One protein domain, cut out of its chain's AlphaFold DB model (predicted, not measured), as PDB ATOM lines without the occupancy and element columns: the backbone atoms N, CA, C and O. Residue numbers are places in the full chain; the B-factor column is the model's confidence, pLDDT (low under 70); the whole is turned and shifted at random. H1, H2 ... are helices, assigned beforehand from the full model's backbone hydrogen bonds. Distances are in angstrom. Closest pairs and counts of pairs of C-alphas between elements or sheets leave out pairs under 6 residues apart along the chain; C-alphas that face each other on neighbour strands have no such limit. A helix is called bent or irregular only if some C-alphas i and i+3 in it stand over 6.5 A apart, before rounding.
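This is residues 426 to 515 of the 515 residues of an uncharacterized protein of Bifidobacterium canis (UniProt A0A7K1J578). Two helical hairpins, H1 with H2 and H4 with H5, stand at different places along the longest axis, and the longest helix, H3, runs between them, packing on H1 and, with its residues 467 to 473, on H5. Two short helices, H6 and H7, lie beyond H4 at the far end from H1 and H2, and H7 packs on H5. The printed part has 90 residues with seven named helices, H1 to H7 in order along the chain, and no named strand; the class is all helix. The whole is compact, with a radius of gyration of the C-alphas of 12.4 A, and rounded, with spans of 34 by 24 by 22 A.

H3, residues 459 to 473, is the longest helix by residues. H1, residues 426 to 438, touches H3 with residues 433 to 437 alone; the closest C-alphas are those of Ile 437 and Tyr 470, 5.8 A apart. These two helices run the same way at a shallow tilt of 32 degrees, only just short of steep. H5, residues 493 to 502, touches H3, which takes part with residues 467 to 473 alone; the closest C-alphas are those of Asp 472 and Tyr 499, 4.6 A apart. H3 and H5 run the same way at a shallow tilt of 22 degrees. H2, residues 446 to 454, forms a hairpin with H1, the two running opposite ways at a shallow tilt of 29 degrees, and they touch most closely at the C-alphas of Tyr 432 and Ala 447, 5.0 A apart. H4, residues 481 to 489, forms a second hairpin with H5, opposite ways at a shallow tilt of 24 degrees; their closest C-alphas, those of Met 487 and Ala 496, are 6.7 A apart. H1 and H4 only just touch, and only at their ends, with 3 pairs of C-alphas within 8 A; the closest are those of Ile 436 and Ile 482, 6.6 A apart. H3 and H4 are near each other. H7, residues 511 to 514, touches H5, with the C-alphas of Val 493 and Leu 513 closest at 5.7 A. H6, residues 504 to 507, is close to H5 but not clearly touching, with the C-alphas of Val 500 and Ala 506 closest at 5.9 A. Among the pairs that are apart are H1 and H5, and H2 and H5. Every O i to N i+4 pair is within hydrogen-bond range in H1, H2 and H4, against 9 of 11 in H3 and 4 of 6 in H5; H6 and H7 are too short for such a pair.

H3 is 20.7 A from first to last C-alpha, and it is irregular, with C-alphas 469 and 472 at 8.4 A. H1 is 18.4 A long and begins at C-alpha 426 at (-43.798, 49.327, -19.268). H5 is 15.0 A long and ends at C-alpha 502 at (-47.575, 39.575, 9.544). H2 and H4 are 12.3 A each. H6 and H7 have four residues each, and H7 ends at C-alpha 514 at (-42.459, 53.544, 13.528).

The two C-alphas farthest apart, those of Asp 427 and Trp 515, are 37.1 A apart. The printed part has no cut, and Trp 515 is the chain's last residue. The links from H2 to H3, H4 to H5, H5 to H6 and H6 to H7 are tight, those from H1 to H2 and H3 to H4 are short, and no link is long. The mean pLDDT of the printed part of this model is 87.6, and no printed residue is under 70.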
ATOM      1  N   GLU A 426     -42.698  49.798 -20.123       91.19
ATOM      2  CA  GLU A 426     -43.798  49.327 -19.268       91.19
ATOM      3  C   GLU A 426     -43.631  47.854 -18.878       91.19
ATOM      4  O   GLU A 426     -43.902  47.487 -17.735       91.19
ATOM      5  N   ASP A 427     -43.105  47.034 -19.789       93.50
ATOM      6  CA  ASP A 427     -42.796  45.632 -19.512       93.50
ATOM      7  C   ASP A 427     -41.581  45.510 -18.581       93.50
ATOM      8  O   ASP A 427     -41.609  44.721 -17.642       93.50
ATOM      9  N   LEU A 428     -40.557  46.358 -18.756       92.50
ATOM     10  CA  LEU A 428     -39.430  46.456 -17.819       92.50
ATOM     11  C   LEU A 428     -39.889  46.837 -16.410       92.50
ATOM     12  O   LEU A 428     -39.502  46.194 -15.437       92.50
ATOM     13  N   LYS A 429     -40.749  47.857 -16.281       92.44
ATOM     14  CA  LYS A 429     -41.317  48.245 -14.982       92.44
ATOM     15  C   LYS A 429     -42.053  47.074 -14.339       92.44
ATOM     16  O   LYS A 429     -41.846  46.815 -13.158       92.44
ATOM     17  N   HIS A 430     -42.874  46.358 -15.108       92.81
ATOM     18  CA  HIS A 430     -43.557  45.163 -14.622       92.81
ATOM     19  C   HIS A 430     -42.567  44.104 -14.123       92.81
ATOM     20  O   HIS A 430     -42.705  43.633 -12.997       92.81
ATOM     21  N   MET A 431     -41.545  43.787 -14.919       92.31
ATOM     22  CA  MET A 431     -40.520  42.804 -14.570       92.31
ATOM     23  C   MET A 431     -39.793  43.170 -13.267       92.31
ATOM     24  O   MET A 431     -39.653  42.337 -12.374       92.31
ATOM     25  N   TYR A 432     -39.374  44.429 -13.098       92.00
ATOM     26  CA  TYR A 432     -38.712  44.848 -11.861       92.00
ATOM     27  C   TYR A 432     -39.654  44.861 -10.657       92.00
ATOM     28  O   TYR A 432     -39.221  44.506  -9.562       92.00
ATOM     29  N   ARG A 433     -40.934  45.233 -10.827       92.38
ATOM     30  CA  ARG A 433     -41.932  45.116  -9.747       92.38
ATOM     31  C   ARG A 433     -42.068  43.669  -9.288       92.38
ATOM     32  O   ARG A 433     -42.011  43.418  -8.087       92.38
ATOM     33  N   GLU A 434     -42.190  42.735 -10.226       91.12
ATOM     34  CA  GLU A 434     -42.284  41.302  -9.938       91.12
ATOM     35  C   GLU A 434     -41.048  40.803  -9.178       91.12
ATOM     36  O   GLU A 434     -41.190  40.195  -8.116       91.12
ATOM     37  N   ARG A 435     -39.838  41.166  -9.626       90.31
ATOM     38  CA  ARG A 435     -38.590  40.828  -8.918       90.31
ATOM     39  C   ARG A 435     -38.530  41.407  -7.508       90.31
ATOM     40  O   ARG A 435     -38.128  40.707  -6.588       90.31
ATOM     41  N   ILE A 436     -38.965  42.654  -7.302       90.19
ATOM     42  CA  ILE A 436     -39.031  43.254  -5.958       90.19
ATOM     43  C   ILE A 436     -40.002  42.475  -5.072       90.19
ATOM     44  O   ILE A 436     -39.704  42.259  -3.904       90.19
ATOM     45  N   ILE A 437     -41.156  42.067  -5.601       89.00
ATOM     46  CA  ILE A 437     -42.202  41.352  -4.859       89.00
ATOM     47  C   ILE A 437     -41.736  39.944  -4.462       89.00
ATOM     48  O   ILE A 437     -41.947  39.535  -3.315       89.00
ATOM     49  N   GLU A 438     -41.075  39.236  -5.378       87.19
ATOM     50  CA  GLU A 438     -40.588  37.863  -5.192       87.19
ATOM     51  C   GLU A 438     -39.167  37.767  -4.622       87.19
ATOM     52  O   GLU A 438     -38.658  36.666  -4.428       87.19
ATOM     53  N   ALA A 439     -38.523  38.889  -4.301       85.38
ATOM     54  CA  ALA A 439     -37.166  38.887  -3.775       85.38
ATOM     55  C   ALA A 439     -37.039  38.142  -2.436       85.38
ATOM     56  O   ALA A 439     -37.709  38.459  -1.446       85.38
ATOM     57  N   TYR A 440     -36.094  37.203  -2.402       78.44
ATOM     58  CA  TYR A 440     -35.672  36.495  -1.191       78.44
ATOM     59  C   TYR A 440     -34.292  36.942  -0.700       78.44
ATOM     60  O   TYR A 440     -34.040  36.912   0.506       78.44
ATOM     61  N   ASP A 441     -33.407  37.365  -1.608       78.44
ATOM     62  CA  ASP A 441     -32.070  37.833  -1.257       78.44
ATOM     63  C   ASP A 441     -32.120  39.304  -0.795       78.44
ATOM     64  O   ASP A 441     -32.516  40.189  -1.557       78.44
ATOM     65  N   PRO A 442     -31.714  39.604   0.452       71.62
ATOM     66  CA  PRO A 442     -31.721  40.966   0.970       71.62
ATOM     67  C   PRO A 442     -30.697  41.904   0.315       71.62
ATOM     68  O   PRO A 442     -30.783  43.119   0.510       71.62
ATOM     69  N   SER A 443     -29.717  41.362  -0.407       71.81
ATOM     70  CA  SER A 443     -28.687  42.123  -1.114       71.81
ATOM     71  C   SER A 443     -29.101  42.540  -2.525       71.81
ATOM     72  O   SER A 443     -28.439  43.389  -3.127       71.81
ATOM     73  N   ASP A 444     -30.222  42.022  -3.029       77.69
ATOM     74  CA  ASP A 444     -30.619  42.183  -4.420       77.69
ATOM     75  C   ASP A 444     -31.338  43.512  -4.723       77.69
ATOM     76  O   ASP A 444     -32.438  43.590  -5.264       77.69
ATOM     77  N   THR A 445     -30.710  44.634  -4.381       82.00
ATOM     78  CA  THR A 445     -31.306  45.969  -4.556       82.00
ATOM     79  C   THR A 445     -31.331  46.458  -6.014       82.00
ATOM     80  O   THR A 445     -31.738  47.596  -6.273       82.00
ATOM     81  N   ARG A 446     -30.867  45.638  -6.970       83.00
ATOM     82  CA  ARG A 446     -30.750  45.996  -8.393       83.00
ATOM     83  C   ARG A 446     -32.114  46.310  -9.002       83.00
ATOM     84  O   ARG A 446     -32.295  47.406  -9.526       83.00
ATOM     85  N   ALA A 447     -33.103  45.432  -8.820       85.88
ATOM     86  CA  ALA A 447     -34.449  45.625  -9.367       85.88
ATOM     87  C   ALA A 447     -35.111  46.932  -8.887       85.88
ATOM     88  O   ALA A 447     -35.680  47.675  -9.686       85.88
ATOM     89  N   LEU A 448     -34.982  47.266  -7.594       87.88
ATOM     90  CA  LEU A 448     -35.513  48.516  -7.032       87.88
ATOM     91  C   LEU A 448     -34.826  49.756  -7.622       87.88
ATOM     92  O   LEU A 448     -35.478  50.765  -7.901       87.88
ATOM     93  N   THR A 449     -33.511  49.675  -7.820       87.88
ATOM     94  CA  THR A 449     -32.708  50.765  -8.387       87.88
ATOM     95  C   THR A 449     -33.071  50.996  -9.855       87.88
ATOM     96  O   THR A 449     -33.315  52.139 -10.247       87.88
ATOM     97  N   ASN A 450     -33.195  49.920 -10.634       87.56
ATOM     98  CA  ASN A 450     -33.548  49.968 -12.053       87.56
ATOM     99  C   ASN A 450     -34.979  50.473 -12.255       87.56
ATOM    100  O   ASN A 450     -35.197  51.382 -13.057       87.56
ATOM    101  N   LEU A 451     -35.944  49.990 -11.459       89.94
ATOM    102  CA  LEU A 451     -37.317  50.498 -11.493       89.94
ATOM    103  C   LEU A 451     -37.362  52.006 -11.228       89.94
ATOM    104  O   LEU A 451     -38.002  52.748 -11.969       89.94
ATOM    105  N   ARG A 452     -36.641  52.481 -10.205       88.06
ATOM    106  CA  ARG A 452     -36.581  53.911  -9.884       88.06
ATOM    107  C   ARG A 452     -35.943  54.733 -11.005       88.06
ATOM    108  O   ARG A 452     -36.389  55.847 -11.250       88.06
ATOM    109  N   ALA A 453     -34.917  54.209 -11.675       86.25
ATOM    110  CA  ALA A 453     -34.264  54.884 -12.796       86.25
ATOM    111  C   ALA A 453     -35.173  54.993 -14.036       86.25
ATOM    112  O   ALA A 453     -35.111  55.989 -14.756       86.25
ATOM    113  N   LEU A 454     -36.037  53.999 -14.264       87.19
ATOM    114  CA  LEU A 454     -37.039  53.993 -15.336       87.19
ATOM    115  C   LEU A 454     -38.242  54.901 -15.063       87.19
ATOM    116  O   LEU A 454     -38.916  55.338 -16.002       87.19
ATOM    117  N   CYS A 455     -38.530  55.168 -13.793       85.94
ATOM    118  CA  CYS A 455     -39.654  55.984 -13.363       85.94
ATOM    119  C   CYS A 455     -39.269  57.460 -13.257       85.94
ATOM    120  O   CYS A 455     -38.665  57.891 -12.279       85.94
ATOM    121  N   GLU A 456     -39.655  58.254 -14.259       75.62
ATOM    122  CA  GLU A 456     -39.453  59.709 -14.235       75.62
ATOM    123  C   GLU A 456     -40.449  60.398 -13.281       75.62
ATOM    124  O   GLU A 456     -40.050  60.983 -12.277       75.62
ATOM    125  N   ASP A 457     -41.750  60.313 -13.587       80.94
ATOM    126  CA  ASP A 457     -42.827  61.026 -12.875       80.94
ATOM    127  C   ASP A 457     -43.857  60.071 -12.219       80.94
ATOM    128  O   ASP A 457     -44.755  60.527 -11.509       80.94
ATOM    129  N   ASP A 458     -43.770  58.757 -12.457       89.25
ATOM    130  CA  ASP A 458     -44.775  57.755 -12.061       89.25
ATOM    131  C   ASP A 458     -44.352  56.862 -10.885       89.25
ATOM    132  O   ASP A 458     -45.042  55.899 -10.556       89.25
ATOM    133  N   TRP A 459     -43.252  57.193 -10.205       91.19
ATOM    134  CA  TRP A 459     -42.738  56.425  -9.065       91.19
ATOM    135  C   TRP A 459     -43.795  56.173  -7.973       91.19
ATOM    136  O   TRP A 459     -43.977  55.042  -7.530       91.19
ATOM    137  N   ASP A 460     -44.581  57.196  -7.622       90.62
ATOM    138  CA  ASP A 460     -45.670  57.085  -6.640       90.62
ATOM    139  C   ASP A 460     -46.761  56.081  -7.060       90.62
ATOM    140  O   ASP A 460     -47.511  55.570  -6.225       90.62
ATOM    141  N   GLU A 461     -46.939  55.850  -8.362       91.44
ATOM    142  CA  GLU A 461     -47.848  54.827  -8.883       91.44
ATOM    143  C   GLU A 461     -47.248  53.435  -8.751       91.44
ATOM    144  O   GLU A 461     -47.917  52.552  -8.218       91.44
ATOM    145  N   GLN A 462     -45.971  53.279  -9.098       92.25
ATOM    146  CA  GLN A 462     -45.253  52.014  -8.951       92.25
ATOM    147  C   GLN A 462     -45.214  51.530  -7.501       92.25
ATOM    148  O   GLN A 462     -45.532  50.377  -7.221       92.25
ATOM    149  N   VAL A 463     -44.912  52.423  -6.554       91.75
ATOM    150  CA  VAL A 463     -44.914  52.100  -5.119       91.75
ATOM    151  C   VAL A 463     -46.301  51.632  -4.668       91.75
ATOM    152  O   VAL A 463     -46.419  50.645  -3.939       91.75
ATOM    153  N   ARG A 464     -47.375  52.292  -5.130       91.44
ATOM    154  CA  ARG A 464     -48.757  51.883  -4.823       91.44
ATOM    155  C   ARG A 464     -49.096  50.507  -5.394       91.44
ATOM    156  O   ARG A 464     -49.816  49.760  -4.731       91.44
ATOM    157  N   GLU A 465     -48.622  50.183  -6.593       92.56
ATOM    158  CA  GLU A 465     -48.805  48.859  -7.196       92.56
ATOM    159  C   GLU A 465     -48.064  47.781  -6.404       92.56
ATOM    160  O   GLU A 465     -48.703  46.822  -5.977       92.56
ATOM    161  N   ILE A 466     -46.783  47.995  -6.077       92.12
ATOM    162  CA  ILE A 466     -45.987  47.054  -5.272       92.12
ATOM    163  C   ILE A 466     -46.651  46.803  -3.913       92.12
ATOM    164  O   ILE A 466     -46.838  45.657  -3.518       92.12
ATOM    165  N   VAL A 467     -47.064  47.856  -3.197       91.94
ATOM    166  CA  VAL A 467     -47.758  47.722  -1.901       91.94
ATOM    167  C   VAL A 467     -49.045  46.908  -2.041       91.94
ATOM    168  O   VAL A 467     -49.354  46.071  -1.191       91.94
ATOM    169  N   ARG A 468     -49.809  47.147  -3.111       91.25
ATOM    170  CA  ARG A 468     -51.068  46.448  -3.364       91.25
ATOM    171  C   ARG A 468     -50.851  44.970  -3.687       91.25
ATOM    172  O   ARG A 468     -51.620  44.149  -3.196       91.25
ATOM    173  N   GLU A 469     -49.869  44.653  -4.520       90.00
ATOM    174  CA  GLU A 469     -49.581  43.291  -4.981       90.00
ATOM    175  C   GLU A 469     -48.876  42.460  -3.912       90.00
ATOM    176  O   GLU A 469     -49.269  41.323  -3.661       90.00
ATOM    177  N   TYR A 470     -47.904  43.047  -3.209       88.06
ATOM    178  CA  TYR A 470     -47.230  42.398  -2.086       88.06
ATOM    179  C   TYR A 470     -48.179  42.170  -0.894       88.06
ATOM    180  O   TYR A 470     -47.955  41.271  -0.081       88.06
ATOM    181  N   ALA A 471     -49.258  42.959  -0.801       88.88
ATOM    182  CA  ALA A 471     -50.361  42.794   0.148       88.88
ATOM    183  C   ALA A 471     -49.905  42.694   1.616       88.88
ATOM    184  O   ALA A 471     -50.371  41.841   2.374       88.88
ATOM    185  N   ASP A 472     -48.960  43.557   2.006       84.56
ATOM    186  CA  ASP A 472     -48.322  43.573   3.329       84.56
ATOM    187  C   ASP A 472     -47.744  42.193   3.738       84.56
ATOM    188  O   ASP A 472     -47.651  41.868   4.925       84.56
ATOM    189  N   GLY A 473     -47.382  41.357   2.756       80.25
ATOM    190  CA  GLY A 473     -46.827  40.021   2.954       80.25
ATOM    191  C   GLY A 473     -47.842  38.961   3.389       80.25
ATOM    192  O   GLY A 473     -47.466  37.932   3.952       80.25
ATOM    193  N   ASN A 474     -49.135  39.205   3.155       82.69
ATOM    194  CA  ASN A 474     -50.176  38.213   3.389       82.69
ATOM    195  C   ASN A 474     -49.899  36.935   2.570       82.69
ATOM    196  O   ASN A 474     -49.562  37.013   1.394       82.69
ATOM    197  N   ASP A 475     -50.039  35.767   3.203       82.19
ATOM    198  CA  ASP A 475     -49.735  34.441   2.636       82.19
ATOM    199  C   ASP A 475     -48.253  34.184   2.265       82.19
ATOM    200  O   ASP A 475     -47.944  33.155   1.660       82.19
ATOM    201  N   ARG A 476     -47.313  35.049   2.682       83.19
ATOM    202  CA  ARG A 476     -45.863  34.818   2.530       83.19
ATOM    203  C   ARG A 476     -45.238  34.244   3.804       83.19
ATOM    204  O   ARG A 476     -45.625  34.582   4.920       83.19
ATOM    205  N   TYR A 477     -44.238  33.381   3.631       82.44
ATOM    206  CA  TYR A 477     -43.530  32.719   4.738       82.44
ATOM    207  C   TYR A 477     -42.255  33.444   5.179       82.44
ATOM    208  O   TYR A 477     -41.765  33.195   6.279       82.44
ATOM    209  N   ALA A 478     -41.717  34.318   4.332       85.75
ATOM    210  CA  ALA A 478     -40.456  35.009   4.552       85.75
ATOM    211  C   ALA A 478     -40.632  36.524   4.433       85.75
ATOM    212  O   ALA A 478     -41.490  37.011   3.691       85.75
ATOM    213  N   ARG A 479     -39.792  37.250   5.172       88.56
ATOM    214  CA  ARG A 479     -39.679  38.706   5.090       88.56
ATOM    215  C   ARG A 479     -39.016  39.100   3.772       88.56
ATOM    216  O   ARG A 479     -38.121  38.398   3.311       88.56
ATOM    217  N   ASN A 480     -39.389  40.253   3.231       89.44
ATOM    218  CA  ASN A 480     -38.753  40.825   2.049       89.44
ATOM    219  C   ASN A 480     -38.011  42.111   2.438       89.44
ATOM    220  O   ASN A 480     -38.628  43.146   2.694       89.44
ATOM    221  N   MET A 481     -36.678  42.041   2.507       88.75
ATOM    222  CA  MET A 481     -35.858  43.183   2.944       88.75
ATOM    223  C   MET A 481     -35.876  44.334   1.944       88.75
ATOM    224  O   MET A 481     -35.779  45.486   2.357       88.75
ATOM    225  N   ILE A 482     -36.030  44.054   0.651       89.06
ATOM    226  CA  ILE A 482     -36.094  45.096  -0.379       89.06
ATOM    227  C   ILE A 482     -37.378  45.907  -0.211       89.06
ATOM    228  O   ILE A 482     -37.346  47.138  -0.226       89.06
ATOM    229  N   TYR A 483     -38.501  45.228   0.025       90.00
ATOM    230  CA  TYR A 483     -39.774  45.876   0.323       90.00
ATOM    231  C   TYR A 483     -39.698  46.718   1.606       90.00
ATOM    232  O   TYR A 483     -40.184  47.848   1.639       90.00
ATOM    233  N   GLU A 484     -39.024  46.220   2.647       90.25
ATOM    234  CA  GLU A 484     -38.774  46.979   3.879       90.25
ATOM    235  C   GLU A 484     -37.923  48.236   3.638       90.25
ATOM    236  O   GLU A 484     -38.278  49.319   4.109       90.25
ATOM    237  N   GLN A 485     -36.848  48.132   2.852       88.56
ATOM    238  CA  GLN A 485     -36.024  49.279   2.459       88.56
ATOM    239  C   GLN A 485     -36.824  50.311   1.655       88.56
ATOM    240  O   GLN A 485     -36.694  51.511   1.905       88.56
ATOM    241  N   MET A 486     -37.681  49.861   0.732       90.88
ATOM    242  CA  MET A 486     -38.575  50.736  -0.029       90.88
ATOM    243  C   MET A 486     -39.547  51.478   0.898       90.88
ATOM    244  O   MET A 486     -39.693  52.692   0.773       90.88
ATOM    245  N   MET A 487     -40.163  50.789   1.869       91.56
ATOM    246  CA  MET A 487     -41.045  51.435   2.851       91.56
ATOM    247  C   MET A 487     -40.328  52.536   3.637       91.56
ATOM    248  O   MET A 487     -40.918  53.587   3.880       91.56
ATOM    249  N   ILE A 488     -39.065  52.310   4.023       89.69
ATOM    250  CA  ILE A 488     -38.251  53.304   4.741       89.69
ATOM    251  C   ILE A 488     -37.944  54.501   3.844       89.69
ATOM    252  O   ILE A 488     -38.067  55.643   4.284       89.69
ATOM    253  N   ALA A 489     -37.544  54.250   2.598       88.12
ATOM    254  CA  ALA A 489     -37.179  55.300   1.656       88.12
ATOM    255  C   ALA A 489     -38.359  56.224   1.304       88.12
ATOM    256  O   ALA A 489     -38.149  57.422   1.119       88.12
ATOM    257  N   GLU A 490     -39.575  55.676   1.246       90.62
ATOM    258  CA  GLU A 490     -40.789  56.377   0.804       90.62
ATOM    259  C   GLU A 490     -41.735  56.781   1.956       90.62
ATOM    260  O   GLU A 490     -42.861  57.209   1.712       90.62
ATOM    261  N   ASP A 491     -41.287  56.675   3.213       91.38
ATOM    262  CA  ASP A 491     -42.030  57.083   4.422       91.38
ATOM    263  C   ASP A 491     -43.418  56.408   4.575       91.38
ATOM    264  O   ASP A 491     -44.415  57.024   4.965       91.38
ATOM    265  N   LEU A 492     -43.502  55.106   4.261       91.69
ATOM    266  CA  LEU A 492     -44.752  54.326   4.250       91.69
ATOM    267  C   LEU A 492     -45.138  53.803   5.647       91.69
ATOM    268  O   LEU A 492     -45.095  52.604   5.937       91.69
ATOM    269  N   VAL A 493     -45.505  54.720   6.546       89.81
ATOM    270  CA  VAL A 493     -45.771  54.420   7.968       89.81
ATOM    271  C   VAL A 493     -46.961  53.471   8.171       89.81
ATOM    272  O   VAL A 493     -46.893  52.557   8.999       89.81
ATOM    273  N   ASP A 494     -48.063  53.676   7.447       89.56
ATOM    274  CA  ASP A 494     -49.287  52.884   7.627       89.56
ATOM    275  C   ASP A 494     -49.110  51.449   7.106       89.56
ATOM    276  O   ASP A 494     -49.611  50.498   7.713       89.56
ATOM    277  N   GLU A 495     -48.384  51.284   6.003       91.69
ATOM    278  CA  GLU A 495     -47.992  50.009   5.395       91.69
ATOM    279  C   GLU A 495     -47.064  49.240   6.336       91.69
ATOM    280  O   GLU A 495     -47.360  48.098   6.691       91.69
ATOM    281  N   ALA A 496     -46.015  49.891   6.851       88.94
ATOM    282  CA  ALA A 496     -45.083  49.289   7.801       88.94
ATOM    283  C   ALA A 496     -45.803  48.763   9.058       88.94
ATOM    284  O   ALA A 496     -45.516  47.666   9.544       88.94
ATOM    285  N   GLN A 497     -46.803  49.494   9.565       89.94
ATOM    286  CA  GLN A 497     -47.626  49.031  10.689       89.94
ATOM    287  C   GLN A 497     -48.469  47.793  10.366       89.94
ATOM    288  O   GLN A 497     -48.750  47.005  11.277       89.94
ATOM    289  N   ARG A 498     -48.933  47.634   9.120       90.81
ATOM    290  CA  ARG A 498     -49.682  46.445   8.684       90.81
ATOM    291  C   ARG A 498     -48.736  45.272   8.457       90.81
ATOM    292  O   ARG A 498     -48.993  44.205   9.010       90.81
ATOM    293  N   TYR A 499     -47.616  45.496   7.778       91.38
ATOM    294  CA  TYR A 499     -46.593  44.490   7.503       91.38
ATOM    295  C   TYR A 499     -46.017  43.865   8.786       91.38
ATOM    296  O   TYR A 499     -45.970  42.642   8.906       91.38
ATOM    297  N   VAL A 500     -45.715  44.661   9.823       91.44
ATOM    298  CA  VAL A 500     -45.225  44.149  11.126       91.44
ATOM    299  C   VAL A 500     -46.239  43.236  11.840       91.44
ATOM    300  O   VAL A 500     -45.864  42.453  12.712       91.44
ATOM    301  N   ARG A 501     -47.534  43.281  11.492       89.69
ATOM    302  CA  ARG A 501     -48.516  42.322  12.039       89.69
ATOM    303  C   ARG A 501     -48.309  40.920  11.478       89.69
ATOM    304  O   ARG A 501     -48.540  39.961  12.210       89.69
ATOM    305  N   ASN A 502     -47.885  40.829  10.221       87.81
ATOM    306  CA  ASN A 502     -47.575  39.575   9.544       87.81
ATOM    307  C   ASN A 502     -46.138  39.128   9.864       87.81
ATOM    308  O   ASN A 502     -45.914  37.948  10.119       87.81
ATOM    309  N   PHE A 503     -45.204  40.079   9.986       90.12
ATOM    310  CA  PHE A 503     -43.803  39.835  10.340       90.12
ATOM    311  C   PHE A 503     -43.352  40.666  11.554       90.12
ATOM    312  O   PHE A 503     -42.726  41.717  11.398       90.12
ATOM    313  N   PRO A 504     -43.616  40.204  12.791       88.38
ATOM    314  CA  PRO A 504     -43.271  40.945  14.008       88.38
ATOM    315  C   PRO A 504     -41.779  41.264  14.160       88.38
ATOM    316  O   PRO A 504     -41.421  42.263  14.783       88.38
ATOM    317  N   GLU A 505     -40.920  40.419  13.591       87.62
ATOM    318  CA  GLU A 505     -39.460  40.549  13.618       87.62
ATOM    319  C   GLU A 505     -38.963  41.762  12.819       87.62
ATOM    320  O   GLU A 505     -37.946  42.347  13.178       87.62
ATOM    321  N   ALA A 506     -39.722  42.225  11.817       87.50
ATOM    322  CA  ALA A 506     -39.377  43.405  11.019       87.50
ATOM    323  C   ALA A 506     -39.449  44.730  11.790       87.50
ATOM    324  O   ALA A 506     -39.047  45.780  11.294       87.50
ATOM    325  N   LYS A 507     -39.963  44.711  13.023       87.50
ATOM    326  CA  LYS A 507     -40.128  45.913  13.841       87.50
ATOM    327  C   LYS A 507     -38.803  46.603  14.181       87.50
ATOM    328  O   LYS A 507     -38.808  47.817  14.374       87.50
ATOM    329  N   GLU A 508     -37.715  45.845  14.318       87.31
ATOM    330  CA  GLU A 508     -36.392  46.410  14.615       87.31
ATOM    331  C   GLU A 508     -35.830  47.163  13.407       87.31
ATOM    332  O   GLU A 508     -35.393  48.304  13.552       87.31
ATOM    333  N   ASP A 509     -35.946  46.578  12.215       84.88
ATOM    334  CA  ASP A 509     -35.434  47.161  10.972       84.88
ATOM    335  C   ASP A 509     -36.292  48.347  10.493       84.88
ATOM    336  O   ASP A 509     -35.769  49.356  10.020       84.88
ATOM    337  N   LEU A 510     -37.609  48.303  10.727       88.75
ATOM    338  CA  LEU A 510     -38.552  49.390  10.416       88.75
ATOM    339  C   LEU A 510     -38.682  50.436  11.536       88.75
ATOM    340  O   LEU A 510     -39.571  51.293  11.492       88.75
ATOM    341  N   ALA A 511     -37.817  50.401  12.555       85.94
ATOM    342  CA  ALA A 511     -37.910  51.314  13.695       85.94
ATOM    343  C   ALA A 511     -37.850  52.794  13.278       85.94
ATOM    344  O   ALA A 511     -38.526  53.606  13.899       85.94
ATOM    345  N   LEU A 512     -37.114  53.118  12.206       81.94
ATOM    346  CA  LEU A 512     -36.985  54.475  11.657       81.94
ATOM    347  C   LEU A 512     -38.307  55.086  11.159       81.94
ATOM    348  O   LEU A 512     -38.405  56.305  11.087       81.94
ATOM    349  N   LEU A 513     -39.298  54.261  10.806       84.69
ATOM    350  CA  LEU A 513     -40.632  54.710  10.380       84.69
ATOM    351  C   LEU A 513     -41.639  54.731  11.532       84.69
ATOM    352  O   LEU A 513     -42.608  55.487  11.528       84.69
ATOM    353  N   LEU A 514     -41.466  53.821  12.491       81.12
ATOM    354  CA  LEU A 514     -42.459  53.544  13.528       81.12
ATOM    355  C   LEU A 514     -42.248  54.379  14.806       81.12
ATOM    356  O   LEU A 514     -43.134  54.375  15.669       81.12
ATOM    357  N   TRP A 515     -41.098  55.055  14.942       73.12
ATOM    358  CA  TRP A 515     -40.654  55.821  16.117       73.12
ATOM    359  C   TRP A 515     -39.940  57.102  15.696       73.12
ATOM    360  O   TRP A 515     -40.084  58.102  16.444       73.12
TER     361      TRP A 515